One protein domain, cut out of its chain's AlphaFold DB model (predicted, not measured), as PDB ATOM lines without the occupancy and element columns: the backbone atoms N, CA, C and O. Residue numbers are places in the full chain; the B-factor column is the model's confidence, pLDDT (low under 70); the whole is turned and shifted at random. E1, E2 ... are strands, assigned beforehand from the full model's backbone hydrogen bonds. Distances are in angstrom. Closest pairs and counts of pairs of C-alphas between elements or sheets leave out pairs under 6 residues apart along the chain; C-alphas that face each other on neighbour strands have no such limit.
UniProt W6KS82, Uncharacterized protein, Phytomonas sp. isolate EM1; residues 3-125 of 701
ATOM      1  N   PHE A   3     -34.495  27.227  -0.102       46.53
ATOM      2  CA  PHE A   3     -34.741  28.613  -0.484       46.53
ATOM      3  C   PHE A   3     -36.239  28.890  -0.377       46.53
ATOM      4  O   PHE A   3     -37.023  28.242  -1.066       46.53
ATOM      5  N   ASP A   4     -36.623  29.823   0.495       44.97
ATOM      6  CA  ASP A   4     -37.995  30.297   0.619       44.97
ATOM      7  C   ASP A   4     -38.213  31.465  -0.362       44.97
ATOM      8  O   ASP A   4     -37.702  32.568  -0.134       44.97
ATOM      9  N   PRO A   5     -38.970  31.263  -1.459       38.94
ATOM     10  CA  PRO A   5     -39.179  32.291  -2.474       38.94
ATOM     11  C   PRO A   5     -40.030  33.467  -1.979       38.94
ATOM     12  O   PRO A   5     -40.069  34.499  -2.642       38.94
ATOM     13  N   SER A   6     -40.731  33.317  -0.848       36.53
ATOM     14  CA  SER A   6     -41.597  34.358  -0.284       36.53
ATOM     15  C   SER A   6     -40.824  35.369   0.563       36.53
ATOM     16  O   SER A   6     -41.133  36.560   0.555       36.53
ATOM     17  N   THR A   7     -39.781  34.905   1.249       40.75
ATOM     18  CA  THR A   7     -38.894  35.739   2.069       40.75
ATOM     19  C   THR A   7     -37.578  36.065   1.369       40.75
ATOM     20  O   THR A   7     -36.820  36.893   1.871       40.75
ATOM     21  N   PHE A   8     -37.311  35.447   0.209       43.38
ATOM     22  CA  PHE A   8     -36.026  35.498  -0.495       43.38
ATOM     23  C   PHE A   8     -34.849  35.081   0.406       43.38
ATOM     24  O   PHE A   8     -33.730  35.572   0.255       43.38
ATOM     25  N   GLN A   9     -35.093  34.179   1.361       46.66
ATOM     26  CA  GLN A   9     -34.103  33.742   2.345       46.66
ATOM     27  C   GLN A   9     -33.972  32.220   2.377       46.66
ATOM     28  O   GLN A   9     -34.925  31.468   2.180       46.66
ATOM     29  N   CYS A  10     -32.759  31.748   2.652       50.44
ATOM     30  CA  CYS A  10     -32.502  30.334   2.895       50.44
ATOM     31  C   CYS A  10     -32.908  29.983   4.330       50.44
ATOM     32  O   CYS A  10     -32.235  30.385   5.278       50.44
ATOM     33  N   SER A  11     -33.977  29.200   4.488       59.50
ATOM     34  CA  SER A  11     -34.436  28.722   5.793       59.50
ATOM     35  C   SER A  11     -33.895  27.314   6.093       59.50
ATOM     36  O   SER A  11     -33.782  26.471   5.191       59.50
ATOM     37  N   PRO A  12     -33.505  27.010   7.345       67.88
ATOM     38  CA  PRO A  12     -33.143  25.652   7.735       67.88
ATOM     39  C   PRO A  12     -34.384  24.750   7.756       67.88
ATOM     40  O   PRO A  12     -35.478  25.188   8.097       67.88
ATOM     41  N   CYS A  13     -34.203  23.477   7.399       72.75
ATOM     42  CA  CYS A  13     -35.252  22.481   7.594       72.75
ATOM     43  C   CYS A  13     -35.453  22.188   9.085       72.75
ATOM     44  O   CYS A  13     -34.553  22.420   9.899       72.75
ATOM     45  N   SER A  14     -36.630  21.659   9.429       72.44
ATOM     46  CA  SER A  14     -36.943  21.117  10.753       72.44
ATOM     47  C   SER A  14     -35.865  20.121  11.206       72.44
ATOM     48  O   SER A  14     -35.180  19.515  10.382       72.44
ATOM     49  N   ARG A  15     -35.699  19.919  12.521       77.00
ATOM     50  CA  ARG A  15     -34.754  18.905  13.026       77.00
ATOM     51  C   ARG A  15     -35.081  17.528  12.428       77.00
ATOM     52  O   ARG A  15     -36.250  17.153  12.394       77.00
ATOM     53  N   ASN A  16     -34.044  16.790  12.021       83.44
ATOM     54  CA  ASN A  16     -34.129  15.471  11.367       83.44
ATOM     55  C   ASN A  16     -34.831  15.494   9.996       83.44
ATOM     56  O   ASN A  16     -35.521  14.543   9.621       83.44
ATOM     57  N   ALA A  17     -34.687  16.606   9.270       79.12
ATOM     58  CA  ALA A  17     -35.083  16.732   7.878       79.12
ATOM     59  C   ALA A  17     -33.949  17.323   7.037       79.12
ATOM     60  O   ALA A  17     -33.277  18.284   7.429       79.12
ATOM     61  N   THR A  18     -33.795  16.787   5.835       80.69
ATOM     62  CA  THR A  18     -32.851  17.234   4.819       80.69
ATOM     63  C   THR A  18     -33.593  17.924   3.678       80.69
ATOM     64  O   THR A  18     -34.731  17.599   3.348       80.69
ATOM     65  N   ALA A  19     -32.975  18.957   3.103       72.62
ATOM     66  CA  ALA A  19     -33.552  19.654   1.959       72.62
ATOM     67  C   ALA A  19     -33.228  18.866   0.687       72.62
ATOM     68  O   ALA A  19     -32.052  18.739   0.340       72.62
ATOM     69  N   VAL A  20     -34.258  18.373   0.004       65.31
ATOM     70  CA  VAL A  20     -34.163  17.688  -1.289       65.31
ATOM     71  C   VAL A  20     -35.059  18.453  -2.265       65.31
ATOM     72  O   VAL A  20     -36.222  18.704  -1.961       65.31
ATOM     73  N   ASP A  21     -34.502  18.920  -3.385       53.41
ATOM     74  CA  ASP A  21     -35.221  19.685  -4.423       53.41
ATOM     75  C   ASP A  21     -36.032  20.896  -3.911       53.41
ATOM     76  O   ASP A  21     -37.108  21.222  -4.411       53.41
ATOM     77  N   GLY A  22     -35.521  21.587  -2.887       53.81
ATOM     78  CA  GLY A  22     -36.173  22.773  -2.314       53.81
ATOM     79  C   GLY A  22     -37.337  22.475  -1.361       53.81
ATOM     80  O   GLY A  22     -37.969  23.411  -0.877       53.81
ATOM     81  N   VAL A  23     -37.587  21.202  -1.036       58.41
ATOM     82  CA  VAL A  23     -38.570  20.764  -0.036       58.41
ATOM     83  C   VAL A  23     -37.844  20.065   1.118       58.41
ATOM     84  O   VAL A  23     -36.886  19.322   0.914       58.41
ATOM     85  N   CYS A  24     -38.273  20.306   2.358       69.50
ATOM     86  CA  CYS A  24     -37.741  19.580   3.511       69.50
ATOM     87  C   CYS A  24     -38.363  18.186   3.595       69.50
ATOM     88  O   CYS A  24     -39.572  18.051   3.782       69.50
ATOM     89  N   GLN A  25     -37.528  17.158   3.489       79.62
ATOM     90  CA  GLN A  25     -37.911  15.757   3.603       79.62
ATOM     91  C   GLN A  25     -37.326  15.172   4.892       79.62
ATOM     92  O   GLN A  25     -36.156  15.394   5.192       79.62
ATOM     93  N   CYS A  26     -38.136  14.458   5.679       84.75
ATOM     94  CA  CYS A  26     -37.650  13.810   6.898       84.75
ATOM     95  C   CYS A  26     -36.590  12.748   6.573       84.75
ATOM     96  O   CYS A  26     -36.700  12.038   5.570       84.75
ATOM     97  N   ASP A  27     -35.584  12.636   7.439       85.19
ATOM     98  CA  ASP A  27     -34.516  11.650   7.302       85.19
ATOM     99  C   ASP A  27     -35.055  10.215   7.463       85.19
ATOM    100  O   ASP A  27     -36.135   9.978   8.013       85.19
ATOM    101  N   LYS A  28     -34.299   9.220   6.983       82.75
ATOM    102  CA  LYS A  28     -34.733   7.814   7.015       82.75
ATOM    103  C   LYS A  28     -35.063   7.369   8.451       82.75
ATOM    104  O   LYS A  28     -34.247   7.525   9.355       82.75
ATOM    105  N   GLY A  29     -36.246   6.779   8.643       82.25
ATOM    106  CA  GLY A  29     -36.743   6.342   9.955       82.25
ATOM    107  C   GLY A  29     -37.561   7.393  10.719       82.25
ATOM    108  O   GLY A  29     -38.022   7.098  11.824       82.25
ATOM    109  N   PHE A  30     -37.772   8.581  10.141       87.25
ATOM    110  CA  PHE A  30     -38.636   9.621  10.695       87.25
ATOM    111  C   PHE A  30     -39.904   9.817   9.852       87.25
ATOM    112  O   PHE A  30     -39.831   9.982   8.635       87.25
ATOM    113  N   ALA A  31     -41.070   9.827  10.499       85.44
ATOM    114  CA  ALA A  31     -42.352  10.117   9.864       85.44
ATOM    115  C   ALA A  31     -42.633  11.624   9.882       85.44
ATOM    116  O   ALA A  31     -42.474  12.285  10.907       85.44
ATOM    117  N   TYR A  32     -43.086  12.169   8.754       83.19
ATOM    118  CA  TYR A  32     -43.511  13.565   8.668       83.19
ATOM    119  C   TYR A  32     -44.879  13.750   9.330       83.19
ATOM    120  O   TYR A  32     -45.852  13.164   8.876       83.19
ATOM    121  N   VAL A  33     -44.999  14.571  10.369       80.44
ATOM    122  CA  VAL A  33     -46.253  14.784  11.105       80.44
ATOM    123  C   VAL A  33     -46.613  16.263  11.100       80.44
ATOM    124  O   VAL A  33     -45.781  17.120  11.395       80.44
ATOM    125  N   THR A  34     -47.869  16.562  10.776       73.75
ATOM    126  CA  THR A  34     -48.439  17.909  10.836       73.75
ATOM    127  C   THR A  34     -49.441  17.988  11.979       73.75
ATOM    128  O   THR A  34     -50.411  17.230  12.017       73.75
ATOM    129  N   ASP A  35     -49.213  18.912  12.907       67.25
ATOM    130  CA  ASP A  35     -50.112  19.159  14.029       67.25
ATOM    131  C   ASP A  35     -51.411  19.814  13.528       67.25
ATOM    132  O   ASP A  35     -51.394  20.853  12.863       67.25
ATOM    133  N   ALA A  36     -52.551  19.194  13.837       59.09
ATOM    134  CA  ALA A  36     -53.857  19.616  13.332       59.09
ATOM    135  C   ALA A  36     -54.365  20.941  13.935       59.09
ATOM    136  O   ALA A  36     -55.234  21.575  13.339       59.09
ATOM    137  N   ALA A  37     -53.853  21.362  15.097       58.19
ATOM    138  CA  ALA A  37     -54.281  22.574  15.793       58.19
ATOM    139  C   ALA A  37     -53.396  23.786  15.462       58.19
ATOM    140  O   ALA A  37     -53.889  24.907  15.363       58.19
ATOM    141  N   THR A  38     -52.093  23.566  15.284       60.50
ATOM    142  CA  THR A  38     -51.101  24.627  15.052       60.50
ATOM    143  C   THR A  38     -50.631  24.718  13.602       60.50
ATOM    144  O   THR A  38     -50.035  25.722  13.218       60.50
ATOM    145  N   GLY A  39     -50.874  23.685  12.786       58.62
ATOM    146  CA  GLY A  39     -50.384  23.601  11.407       58.62
ATOM    147  C   GLY A  39     -48.863  23.448  11.296       58.62
ATOM    148  O   GLY A  39     -48.321  23.529  10.195       58.62
ATOM    149  N   SER A  40     -48.165  23.244  12.418       64.69
ATOM    150  CA  SER A  40     -46.714  23.077  12.458       64.69
ATOM    151  C   SER A  40     -46.305  21.672  12.000       64.69
ATOM    152  O   SER A  40     -46.993  20.692  12.289       64.69
ATOM    153  N   SER A  41     -45.201  21.572  11.253       71.50
ATOM    154  CA  SER A  41     -44.673  20.305  10.740       71.50
ATOM    155  C   SER A  41     -43.397  19.871  11.465       71.50
ATOM    156  O   SER A  41     -42.465  20.655  11.661       71.50
ATOM    157  N   ALA A  42     -43.345  18.599  11.855       82.69
ATOM    158  CA  ALA A  42     -42.231  17.987  12.572       82.69
ATOM    159  C   ALA A  42     -41.940  16.572  12.044       82.69
ATOM    160  O   ALA A  42     -42.807  15.926  11.464       82.69
ATOM    161  N   CYS A  43     -40.717  16.084  12.255       87.38
ATOM    162  CA  CYS A  43     -40.315  14.718  11.922       87.38
ATOM    163  C   CYS A  43     -40.263  13.875  13.207       87.38
ATOM    164  O   CYS A  43     -39.385  14.100  14.045       87.38
ATOM    165  N   ASP A  44     -41.197  12.933  13.378       87.88
ATOM    166  CA  ASP A  44     -41.276  12.046  14.552       87.88
ATOM    167  C   ASP A  44     -40.475  10.753  14.324       87.88
ATOM    168  O   ASP A  44     -40.459  10.207  13.224       87.88
ATOM    169  N   SER A  45     -39.782  10.258  15.351       88.69
ATOM    170  CA  SER A  45     -38.874   9.106  15.236       88.69
ATOM    171  C   SER A  45     -39.616   7.778  15.372       88.69
ATOM    172  O   SER A  45     -40.012   7.395  16.477       88.69
ATOM    173  N   CYS A  46     -39.724   7.016  14.280       87.94
ATOM    174  CA  CYS A  46     -40.342   5.687  14.312       87.94
ATOM    175  C   CYS A  46     -39.425   4.622  14.922       87.94
ATOM    176  O   CYS A  46     -39.892   3.688  15.578       87.94
ATOM    177  N   SER A  47     -38.107   4.799  14.799       83.62
ATOM    178  CA  SER A  47     -37.123   3.871  15.361       83.62
ATOM    179  C   SER A  47     -37.161   3.810  16.887       83.62
ATOM    180  O   SER A  47     -36.932   2.745  17.461       83.62
ATOM    181  N   SER A  48     -37.542   4.909  17.550       82.88
ATOM    182  CA  SER A  48     -37.718   4.948  19.009       82.88
ATOM    183  C   SER A  48     -38.766   3.956  19.531       82.88
ATOM    184  O   SER A  48     -38.693   3.539  20.685       82.88
ATOM    185  N   ARG A  49     -39.715   3.548  18.676       85.31
ATOM    186  CA  ARG A  49     -40.811   2.620  18.997       85.31
ATOM    187  C   ARG A  49     -40.661   1.248  18.329       85.31
ATOM    188  O   ARG A  49     -41.612   0.479  18.358       85.31
ATOM    189  N   GLN A  50     -39.503   0.944  17.725       86.31
ATOM    190  CA  GLN A  50     -39.295  -0.244  16.872       86.31
ATOM    191  C   GLN A  50     -40.338  -0.359  15.743       86.31
ATOM    192  O   GLN A  50     -40.799  -1.443  15.392       86.31
ATOM    193  N   GLN A  51     -40.731   0.789  15.191       89.50
ATOM    194  CA  GLN A  51     -41.721   0.913  14.128       89.50
ATOM    195  C   GLN A  51     -41.054   1.393  12.839       89.50
ATOM    196  O   GLN A  51     -40.022   2.074  12.862       89.50
ATOM    197  N   ALA A  52     -41.660   1.058  11.705       88.62
ATOM    198  CA  ALA A  52     -41.277   1.598  10.410       88.62
ATOM    199  C   ALA A  52     -42.095   2.853  10.086       88.62
ATOM    200  O   ALA A  52     -43.173   3.080  10.638       88.62
ATOM    201  N   VAL A  53     -41.575   3.687   9.189       87.62
ATOM    202  CA  VAL A  53     -42.363   4.781   8.610       87.62
ATOM    203  C   VAL A  53     -43.397   4.153   7.682       87.62
ATOM    204  O   VAL A  53     -43.025   3.392   6.790       87.62
ATOM    205  N   GLY A  54     -44.673   4.463   7.902       83.81
ATOM    206  CA  GLY A  54     -45.760   3.997   7.054       83.81
ATOM    207  C   GLY A  54     -45.612   4.501   5.622       83.81
ATOM    208  O   GLY A  54     -45.199   5.640   5.372       83.81
ATOM    209  N   SER A  55     -45.976   3.636   4.687       77.00
ATOM    210  CA  SER A  55     -45.907   3.886   3.249       77.00
ATOM    211  C   SER A  55     -46.978   4.902   2.837       77.00
ATOM    212  O   SER A  55     -46.757   5.761   1.984       77.00
ATOM    213  N   PHE A  56     -48.117   4.914   3.537       69.56
ATOM    214  CA  PHE A  56     -49.205   5.850   3.268       69.56
ATOM    215  C   PHE A  56     -48.967   7.258   3.821       69.56
ATOM    216  O   PHE A  56     -48.587   7.462   4.977       69.56
ATOM    217  N   ARG A  57     -49.307   8.251   2.993       69.25
ATOM    218  CA  ARG A  57     -49.464   9.654   3.394       69.25
ATOM    219  C   ARG A  57     -50.941  10.011   3.509       69.25
ATOM    220  O   ARG A  57     -51.729   9.747   2.602       69.25
ATOM    221  N   PHE A  58     -51.308  10.658   4.606       61.69
ATOM    222  CA  PHE A  58     -52.635  11.221   4.815       61.69
ATOM    223  C   PHE A  58     -52.844  12.479   3.957       61.69
ATOM    224  O   PHE A  58     -51.905  13.057   3.413       61.69
ATOM    225  N   ALA A  59     -54.097  12.924   3.832       47.97
ATOM    226  CA  ALA A  59     -54.481  14.047   2.966       47.97
ATOM    227  C   ALA A  59     -53.792  15.386   3.313       47.97
ATOM    228  O   ALA A  59     -53.630  16.240   2.447       47.97
ATOM    229  N   ASN A  60     -53.364  15.557   4.564       53.97
ATOM    230  CA  ASN A  60     -52.571  16.685   5.073       53.97
ATOM    231  C   ASN A  60     -51.047  16.503   4.872       53.97
ATOM    232  O   ASN A  60     -50.258  17.279   5.412       53.97
ATOM    233  N   GLY A  61     -50.630  15.461   4.147       59.59
ATOM    234  CA  GLY A  61     -49.236  15.106   3.901       59.59
ATOM    235  C   GLY A  61     -48.552  14.354   5.044       59.59
ATOM    236  O   GLY A  61     -47.401  13.958   4.859       59.59
ATOM    237  N   SER A  62     -49.221  14.139   6.186       72.62
ATOM    238  CA  SER A  62     -48.617  13.440   7.324       72.62
ATOM    239  C   SER A  62     -48.438  11.948   7.056       72.62
ATOM    240  O   SER A  62     -49.189  11.340   6.301       72.62
ATOM    241  N   GLN A  63     -47.460  11.347   7.714       81.88
ATOM    242  CA  GLN A  63     -47.173   9.924   7.791       81.88
ATOM    243  C   GLN A  63     -47.297   9.483   9.246       81.88
ATOM    244  O   GLN A  63     -47.242  10.300  10.167       81.88
ATOM    245  N   ILE A  64     -47.461   8.182   9.452       85.19
ATOM    246  CA  ILE A  64     -47.495   7.573  10.782       85.19
ATOM    247  C   ILE A  64     -46.400   6.527  10.902       85.19
ATOM    248  O   ILE A  64     -45.958   5.961   9.905       85.19
ATOM    249  N   CYS A  65     -45.981   6.259  12.131       88.94
ATOM    250  CA  CYS A  65     -45.161   5.098  12.426       88.94
ATOM    251  C   CYS A  65     -46.065   3.869  12.551       88.94
ATOM    252  O   CYS A  65     -47.055   3.904  13.284       88.94
ATOM    253  N   VAL A  66     -45.728   2.805  11.826       89.94
ATOM    254  CA  VAL A  66     -46.482   1.550  11.793       89.94
ATOM    255  C   VAL A  66     -45.656   0.408  12.393       89.94
ATOM    256  O   VAL A  66     -44.440   0.346  12.181       89.94
ATOM    257  N   PRO A  67     -46.274  -0.491  13.173       90.94
ATOM    258  CA  PRO A  67     -45.612  -1.684  13.688       90.94
ATOM    259  C   PRO A  67     -45.235  -2.671  12.574       90.94
ATOM    260  O   PRO A  67     -45.855  -2.704  11.509       90.94
ATOM    261  N   CYS A  68     -44.209  -3.477  12.849       91.12
ATOM    262  CA  CYS A  68     -43.838  -4.635  12.041       91.12
ATOM    263  C   CYS A  68     -44.561  -5.866  12.589       91.12
ATOM    264  O   CYS A  68     -44.241  -6.306  13.694       91.12
ATOM    265  N   GLY A  69     -45.535  -6.390  11.847       88.19
ATOM    266  CA  GLY A  69     -46.364  -7.500  12.311       88.19
ATOM    267  C   GLY A  69     -47.457  -7.093  13.309       88.19
ATOM    268  O   GLY A  69     -47.501  -5.966  13.808       88.19
ATOM    269  N   GLY A  70     -48.352  -8.035  13.601       83.81
ATOM    270  CA  GLY A  70     -49.413  -7.904  14.601       83.81
ATOM    271  C   GLY A  70     -50.790  -7.531  14.053       83.81
ATOM    272  O   GLY A  70     -51.733  -7.416  14.838       83.81
ATOM    273  N   ASP A  71     -50.948  -7.370  12.735       84.44
ATOM    274  CA  ASP A  71     -52.268  -7.182  12.132       84.44
ATOM    275  C   ASP A  71     -52.949  -8.535  11.875       84.44
ATOM    276  O   ASP A  71     -52.491  -9.346  11.072       84.44
ATOM    277  N   SER A  72     -54.072  -8.779  12.552       79.69
ATOM    278  CA  SER A  72     -54.832 -10.027  12.442       79.69
ATOM    279  C   SER A  72     -56.071  -9.924  11.541       79.69
ATOM    280  O   SER A  72     -56.926 -10.809  11.593       79.69
ATOM    281  N   GLN A  73     -56.234  -8.852  10.755       78.25
ATOM    282  CA  GLN A  73     -57.423  -8.662   9.910       78.25
ATOM    283  C   GLN A  73     -57.501  -9.684   8.769       78.25
ATOM    284  O   GLN A  73     -58.592 -10.019   8.309       78.25
ATOM    285  N   LEU A  74     -56.354 -10.201   8.318       74.94
ATOM    286  CA  LEU A  74     -56.249 -11.193   7.251       74.94
ATOM    287  C   LEU A  74     -55.345 -12.346   7.700       74.94
ATOM    288  O   LEU A  74     -54.128 -12.214   7.745       74.94
ATOM    289  N   GLY A  75     -55.934 -13.514   7.974       73.12
ATOM    290  CA  GLY A  75     -55.204 -14.692   8.474       73.12
ATOM    291  C   GLY A  75     -54.259 -15.374   7.473       73.12
ATOM    292  O   GLY A  75     -53.679 -16.404   7.794       73.12
ATOM    293  N   CYS A  76     -54.128 -14.850   6.252       75.56
ATOM    294  CA  CYS A  76     -53.203 -15.346   5.228       75.56
ATOM    295  C   CYS A  76     -51.859 -14.593   5.195       75.56
ATOM    296  O   CYS A  76     -51.038 -14.863   4.316       75.56
ATOM    297  N   LEU A  77     -51.660 -13.645   6.111       83.38
ATOM    298  CA  LEU A  77     -50.459 -12.830   6.240       83.38
ATOM    299  C   LEU A  77     -49.513 -13.405   7.298       83.38
ATOM    300  O   LEU A  77     -49.963 -13.918   8.319       83.38
ATOM    301  N   GLU A  78     -48.209 -13.285   7.062       86.06
ATOM    302  CA  GLU A  78     -47.179 -13.542   8.074       86.06
ATOM    303  C   GLU A  78     -46.681 -12.229   8.689       86.06
ATOM    304  O   GLU A  78     -46.713 -11.174   8.050       86.06
ATOM    305  N   ASP A  79     -46.210 -12.291   9.932       89.38
ATOM    306  CA  ASP A  79     -45.648 -11.130  10.618       89.38
ATOM    307  C   ASP A  79     -44.302 -10.719  10.011       89.38
ATOM    308  O   ASP A  79     -43.433 -11.551   9.734       89.38
ATOM    309  N   SER A  80     -44.115  -9.409   9.833       90.56
ATOM    310  CA  SER A  80     -42.816  -8.838   9.479       90.56
ATOM    311  C   SER A  80     -41.990  -8.545  10.735       90.56
ATOM    312  O   SER A  80     -42.530  -8.361  11.823       90.56
ATOM    313  N   HIS A  81     -40.665  -8.476  10.595       90.88
ATOM    314  CA  HIS A  81     -39.756  -8.181  11.705       90.88
ATOM    315  C   HIS A  81     -39.067  -6.827  11.505       90.88
ATOM    316  O   HIS A  81     -38.647  -6.504  10.396       90.88
ATOM    317  N   TYR A  82     -38.897  -6.036  12.567       91.44
ATOM    318  CA  TYR A  82     -38.180  -4.759  12.493       91.44
ATOM    319  C   TYR A  82     -36.663  -4.965  12.387       91.44
ATOM    320  O   TYR A  82     -36.039  -5.519  13.293       91.44
ATOM    321  N   ASP A  83     -36.037  -4.491  11.310       89.06
ATOM    322  CA  ASP A  83     -34.578  -4.471  11.191       89.06
ATOM    323  C   ASP A  83     -34.021  -3.119  11.659       89.06
ATOM    324  O   ASP A  83     -34.103  -2.101  10.963       89.06
ATOM    325  N   ALA A  84     -33.391  -3.121  12.836       85.44
ATOM    326  CA  ALA A  84     -32.796  -1.934  13.445       85.44
ATOM    327  C   ALA A  84     -31.622  -1.335  12.644       85.44
ATOM    328  O   ALA A  84     -31.295  -0.166  12.840       85.44
ATOM    329  N   ARG A  85     -30.980  -2.096  11.743       84.75
ATOM    330  CA  ARG A  85     -29.913  -1.575  10.867       84.75
ATOM    331  C   ARG A  85     -30.484  -0.845   9.659       84.75
ATOM    332  O   ARG A  85     -29.904   0.137   9.207       84.75
ATOM    333  N   LEU A  86     -31.603  -1.334   9.129       82.06
ATOM    334  CA  LEU A  86     -32.238  -0.778   7.933       82.06
ATOM    335  C   LEU A  86     -33.322   0.261   8.251       82.06
ATOM    336  O   LEU A  86     -33.718   0.996   7.341       82.06
ATOM    337  N   LEU A  87     -33.740   0.354   9.522       87.12
ATOM    338  CA  LEU A  87     -34.810   1.217  10.037       87.12
ATOM    339  C   LEU A  87     -36.162   0.969   9.342       87.12
ATOM    340  O   LEU A  87     -36.914   1.907   9.085       87.12
ATOM    341  N   GLN A  88     -36.455  -0.290   9.009       89.19
ATOM    342  CA  GLN A  88     -37.644  -0.709   8.258       89.19
ATOM    343  C   GLN A  88     -38.070  -2.127   8.664       89.19
ATOM    344  O   GLN A  88     -37.257  -2.875   9.215       89.19
ATOM    345  N   CYS A  89     -39.311  -2.520   8.370       90.12
ATOM    346  CA  CYS A  89     -39.722  -3.911   8.528       90.12
ATOM    347  C   CYS A  89     -39.201  -4.765   7.362       90.12
ATOM    348  O   CYS A  89     -39.080  -4.297   6.228       90.12
ATOM    349  N   VAL A  90     -38.877  -6.023   7.642       90.31
ATOM    350  CA  VAL A  90     -38.374  -6.991   6.664       90.31
ATOM    351  C   VAL A  90     -39.168  -8.287   6.738       90.31
ATOM    352  O   VAL A  90     -39.595  -8.717   7.811       90.31
ATOM    353  N   CYS A  91     -39.351  -8.907   5.574       89.44
ATOM    354  CA  CYS A  91     -40.006 -10.200   5.427       89.44
ATOM    355  C   CYS A  91     -38.988 -11.320   5.186       89.44
ATOM    356  O   CYS A  91     -37.916 -11.066   4.625       89.44
ATOM    357  N   PRO A  92     -39.318 -12.568   5.561       85.19
ATOM    358  CA  PRO A  92     -38.527 -13.732   5.183       85.19
ATOM    359  C   PRO A  92     -38.479 -13.921   3.651       85.19
ATOM    360  O   PRO A  92     -39.358 -13.446   2.924       85.19
ATOM    361  N   PRO A  93     -37.455 -14.616   3.120       80.19
ATOM    362  CA  PRO A  93     -37.309 -14.827   1.682       80.19
ATOM    363  C   PRO A  93     -38.514 -15.573   1.085       80.19
ATOM    364  O   PRO A  93     -38.980 -16.567   1.637       80.19
ATOM    365  N   GLY A  94     -39.007 -15.099  -0.065       74.62
ATOM    366  CA  GLY A  94     -40.224 -15.612  -0.715       74.62
ATOM    367  C   GLY A  94     -41.517 -14.882  -0.321       74.62
ATOM    368  O   GLY A  94     -42.587 -15.211  -0.843       74.62
ATOM    369  N   PHE A  95     -41.412 -13.879   0.552       80.62
ATOM    370  CA  PHE A  95     -42.506 -13.009   0.964       80.62
ATOM    371  C   PHE A  95     -42.223 -11.551   0.602       80.62
ATOM    372  O   PHE A  95     -41.074 -11.114   0.535       80.62
ATOM    373  N   LEU A  96     -43.296 -10.801   0.379       81.19
ATOM    374  CA  LEU A  96     -43.275  -9.386   0.052       81.19
ATOM    375  C   LEU A  96     -43.897  -8.579   1.191       81.19
ATOM    376  O   LEU A  96     -44.943  -8.954   1.719       81.19
ATOM    377  N   LEU A  97     -43.256  -7.468   1.544       86.00
ATOM    378  CA  LEU A  97     -43.750  -6.544   2.558       86.00
ATOM    379  C   LEU A  97     -44.937  -5.744   2.008       86.00
ATOM    380  O   LEU A  97     -44.846  -5.169   0.924       86.00
ATOM    381  N   VAL A  98     -46.042  -5.710   2.749       82.19
ATOM    382  CA  VAL A  98     -47.280  -5.026   2.366       82.19
ATOM    383  C   VAL A  98     -47.898  -4.295   3.558       82.19
ATOM    384  O   VAL A  98     -47.930  -4.812   4.669       82.19
ATOM    385  N   GLU A  99     -48.439  -3.100   3.319       83.44
ATOM    386  CA  GLU A  99     -49.299  -2.372   4.278       83.44
ATOM    387  C   GLU A  99     -50.771  -2.374   3.849       83.44
ATOM    388  O   GLU A  99     -51.641  -1.827   4.524       83.44
ATOM    389  N   ASN A 100     -51.077  -2.977   2.702       78.88
ATOM    390  CA  ASN A 100     -52.430  -3.128   2.203       78.88
ATOM    391  C   ASN A 100     -52.556  -4.373   1.327       78.88
ATOM    392  O   ASN A 100     -51.627  -4.756   0.618       78.88
ATOM    393  N   ILE A 101     -53.752  -4.957   1.310       68.06
ATOM    394  CA  ILE A 101     -54.144  -5.966   0.323       68.06
ATOM    395  C   ILE A 101     -55.459  -5.520  -0.305       68.06
ATOM    396  O   ILE A 101     -56.511  -5.489   0.337       68.06
ATOM    397  N   GLY A 102     -55.401  -5.144  -1.584       65.81
ATOM    398  CA  GLY A 102     -56.556  -4.611  -2.299       65.81
ATOM    399  C   GLY A 102     -57.124  -3.358  -1.602       65.81
ATOM    400  O   GLY A 102     -56.426  -2.348  -1.525       65.81
ATOM    401  N   PRO A 103     -58.394  -3.355  -1.147       57.59
ATOM    402  CA  PRO A 103     -58.998  -2.229  -0.431       57.59
ATOM    403  C   PRO A 103     -58.698  -2.185   1.075       57.59
ATOM    404  O   PRO A 103     -59.041  -1.190   1.707       57.59
ATOM    405  N   VAL A 104     -58.117  -3.238   1.653       69.44
ATOM    406  CA  VAL A 104     -57.886  -3.333   3.098       69.44
ATOM    407  C   VAL A 104     -56.537  -2.702   3.426       69.44
ATOM    408  O   VAL A 104     -55.513  -3.162   2.925       69.44
ATOM    409  N   ILE A 105     -56.551  -1.642   4.237       78.12
ATOM    410  CA  ILE A 105     -55.350  -1.020   4.810       78.12
ATOM    411  C   ILE A 105     -55.059  -1.724   6.131       78.12
ATOM    412  O   ILE A 105     -55.937  -1.801   6.990       78.12
ATOM    413  N   LEU A 106     -53.842  -2.231   6.274       83.50
ATOM    414  CA  LEU A 106     -53.377  -2.920   7.468       83.50
ATOM    415  C   LEU A 106     -52.898  -1.893   8.499       83.50
ATOM    416  O   LEU A 106     -52.375  -0.831   8.166       83.50
ATOM    417  N   SER A 107     -53.070  -2.220   9.771       86.12
ATOM    418  CA  SER A 107     -52.552  -1.462  10.912       86.12
ATOM    419  C   SER A 107     -51.057  -1.693  11.170       86.12
ATOM    420  O   SER A 107     -50.470  -0.979  11.980       86.12
ATOM    421  N   ALA A 108     -50.441  -2.649  10.463       88.25
ATOM    422  CA  ALA A 108     -49.028  -3.009  10.530       88.25
ATOM    423  C   ALA A 108     -48.465  -3.319   9.130       88.25
ATOM    424  O   ALA A 108     -49.208  -3.704   8.225       88.25
ATOM    425  N   GLN A 109     -47.143  -3.220   8.962       89.50
ATOM    426  CA  GLN A 109     -46.448  -3.812   7.815       89.50
ATOM    427  C   GLN A 109     -46.440  -5.340   7.984       89.50
ATOM    428  O   GLN A 109     -45.892  -5.853   8.961       89.50
ATOM    429  N   MET A 110     -47.037  -6.075   7.047       88.00
ATOM    430  CA  MET A 110     -47.174  -7.539   7.067       88.00
ATOM    431  C   MET A 110     -46.472  -8.176   5.859       88.00
ATOM    432  O   MET A 110     -46.062  -7.483   4.931       88.00
ATOM    433  N   CYS A 111     -46.345  -9.500   5.849       87.56
ATOM    434  CA  CYS A 111     -45.693 -10.266   4.792       87.56
ATOM    435  C   CYS A 111     -46.700 -11.125   4.020       87.56
ATOM    436  O   CYS A 111     -47.386 -11.967   4.598       87.56
ATOM    437  N   VAL A 112     -46.762 -10.955   2.697       84.19
ATOM    438  CA  VAL A 112     -47.588 -11.781   1.801       84.19
ATOM    439  C   VAL A 112     -46.717 -12.730   0.982       84.19
ATOM    440  O   VAL A 112     -45.667 -12.345   0.468       84.19
ATOM    441  N   ARG A 113     -47.139 -13.989   0.844       78.94
ATOM    442  CA  ARG A 113     -46.400 -15.001   0.079       78.94
ATOM    443  C   ARG A 113     -46.513 -14.741  -1.423       78.94
ATOM    444  O   ARG A 113     -47.619 -14.606  -1.944       78.94
ATOM    445  N   CYS A 114     -45.391 -14.743  -2.142       70.56
ATOM    446  CA  CYS A 114     -45.422 -14.597  -3.596       70.56
ATOM    447  C   CYS A 114     -45.882 -15.892  -4.281       70.56
ATOM    448  O   CYS A 114     -45.353 -16.975  -4.020       70.56
ATOM    449  N   VAL A 115     -46.838 -15.784  -5.206       62.06
ATOM    450  CA  VAL A 115     -47.282 -16.908  -6.044       62.06
ATOM    451  C   VAL A 115     -46.394 -16.960  -7.296       62.06
ATOM    452  O   VAL A 115     -46.275 -15.974  -8.016       62.06
ATOM    453  N   ASN A 116     -45.747 -18.103  -7.551       57.28
ATOM    454  CA  ASN A 116     -44.886 -18.361  -8.722       57.28
ATOM    455  C   ASN A 116     -43.681 -17.411  -8.913       57.28
ATOM    456  O   ASN A 116     -43.242 -17.193 -10.038       57.28
ATOM    457  N   GLY A 117     -43.130 -16.846  -7.834       56.19
ATOM    458  CA  GLY A 117     -41.902 -16.036  -7.896       56.19
ATOM    459  C   GLY A 117     -42.059 -14.647  -8.530       56.19
ATOM    460  O   GLY A 117     -41.068 -13.933  -8.640       56.19
ATOM    461  N   ASN A 118     -43.277 -14.241  -8.906       55.03
ATOM    462  CA  ASN A 118     -43.548 -12.909  -9.440       55.03
ATOM    463  C   ASN A 118     -44.155 -12.026  -8.334       55.03
ATOM    464  O   ASN A 118     -45.339 -12.127  -8.018       55.03
ATOM    465  N   CYS A 119     -43.320 -11.201  -7.700       58.12
ATOM    466  CA  CYS A 119     -43.690 -10.339  -6.574       58.12
ATOM    467  C   CYS A 119     -43.923  -8.885  -7.037       58.12
ATOM    468  O   CYS A 119     -43.226  -7.979  -6.590       58.12
ATOM    469  N   SER A 120     -44.863  -8.632  -7.951       57.62
ATOM    470  CA  SER A 120     -45.243  -7.259  -8.320       57.62
ATOM    471  C   SER A 120     -46.452  -6.814  -7.491       57.62
ATOM    472  O   SER A 120     -47.594  -6.963  -7.930       57.62
ATOM    473  N   SER A 121     -46.221  -6.307  -6.277       63.28
ATOM    474  CA  SER A 121     -47.251  -5.535  -5.568       63.28
ATOM    475  C   SER A 121     -47.143  -4.079  -5.981       63.28
ATOM    476  O   SER A 121     -46.060  -3.497  -5.943       63.28
ATOM    477  N   CYS A 122     -48.269  -3.509  -6.388       64.81
ATOM    478  CA  CYS A 122     -48.391  -2.082  -6.611       64.81
ATOM    479  C   CYS A 122     -48.842  -1.432  -5.300       64.81
ATOM    480  O   CYS A 122     -49.771  -1.914  -4.650       64.81
ATOM    481  N   GLU A 123     -48.183  -0.347  -4.911       67.19
ATOM    482  CA  GLU A 123     -48.568   0.449  -3.746       67.19
ATOM    483  C   GLU A 123     -49.995   0.999  -3.927       67.19
ATOM    484  O   GLU A 123     -50.380   1.346  -5.039       67.19
ATOM    485  N   ASN A 124     -50.824   1.089  -2.883       58.78
ATOM    486  CA  ASN A 124     -52.135   1.753  -3.006       58.78
ATOM    487  C   ASN A 124     -51.925   3.231  -3.413       58.78
ATOM    488  O   ASN A 124     -51.104   3.894  -2.781       58.78
ATOM    489  N   PRO A 125     -52.677   3.806  -4.372       67.25
ATOM    490  CA  PRO A 125     -53.883   3.298  -5.028       67.25
ATOM    491  C   PRO A 125     -53.653   2.677  -6.412       67.25
ATOM    492  O   PRO A 125     -54.553   2.692  -7.250       67.25
TER     493      PRO A 125
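What this domain is: This is residues 3 to 125 of the 701 residues of an uncharacterized protein of Phytomonas sp. isolate EM1 (UniProt W6KS82). Little regular structure is present in this elongated string of antiparallel two-strand hairpins, E2-E3 and E4-E5 toward one end, E6-E7 and E8-E9 toward the other, E1 farthest out. Nine strands, E1 to E9 in order, hold 44 of 123 printed residues; the class is all strand, with no named helix. It is only just loose, close to compact: radius of gyration of the C-alphas 16.9 A, spans 55 by 30 by 29 A.

Where its parts are: Find E1, residues 9-11, from C-alpha 9 at (-34.103, 33.742, 2.345). Next come E2, 17-20; E3, 23-26; E4, 30-34; E5, 41-45; E6, 81-83; E7, 88-90; E8, 95-101; and E9, 104-113, which bends by 117 degrees at residue 107 and ends at (-46.400, -15.001, 0.079).

How they stand to each other: E1 pairs with no named strand. In hairpin E2-E3, N 18 and O 25 are within hydrogen-bond range, 2.8 A. The closest C-alphas of E3 and E5, Cys 26 and Cys 43, are 5.8 A apart.

The domain as a whole: The printed part has no cut; the E5-E6 link is long, 35 residues. pLDDT is under 70 in 42 residues, among them 3-12.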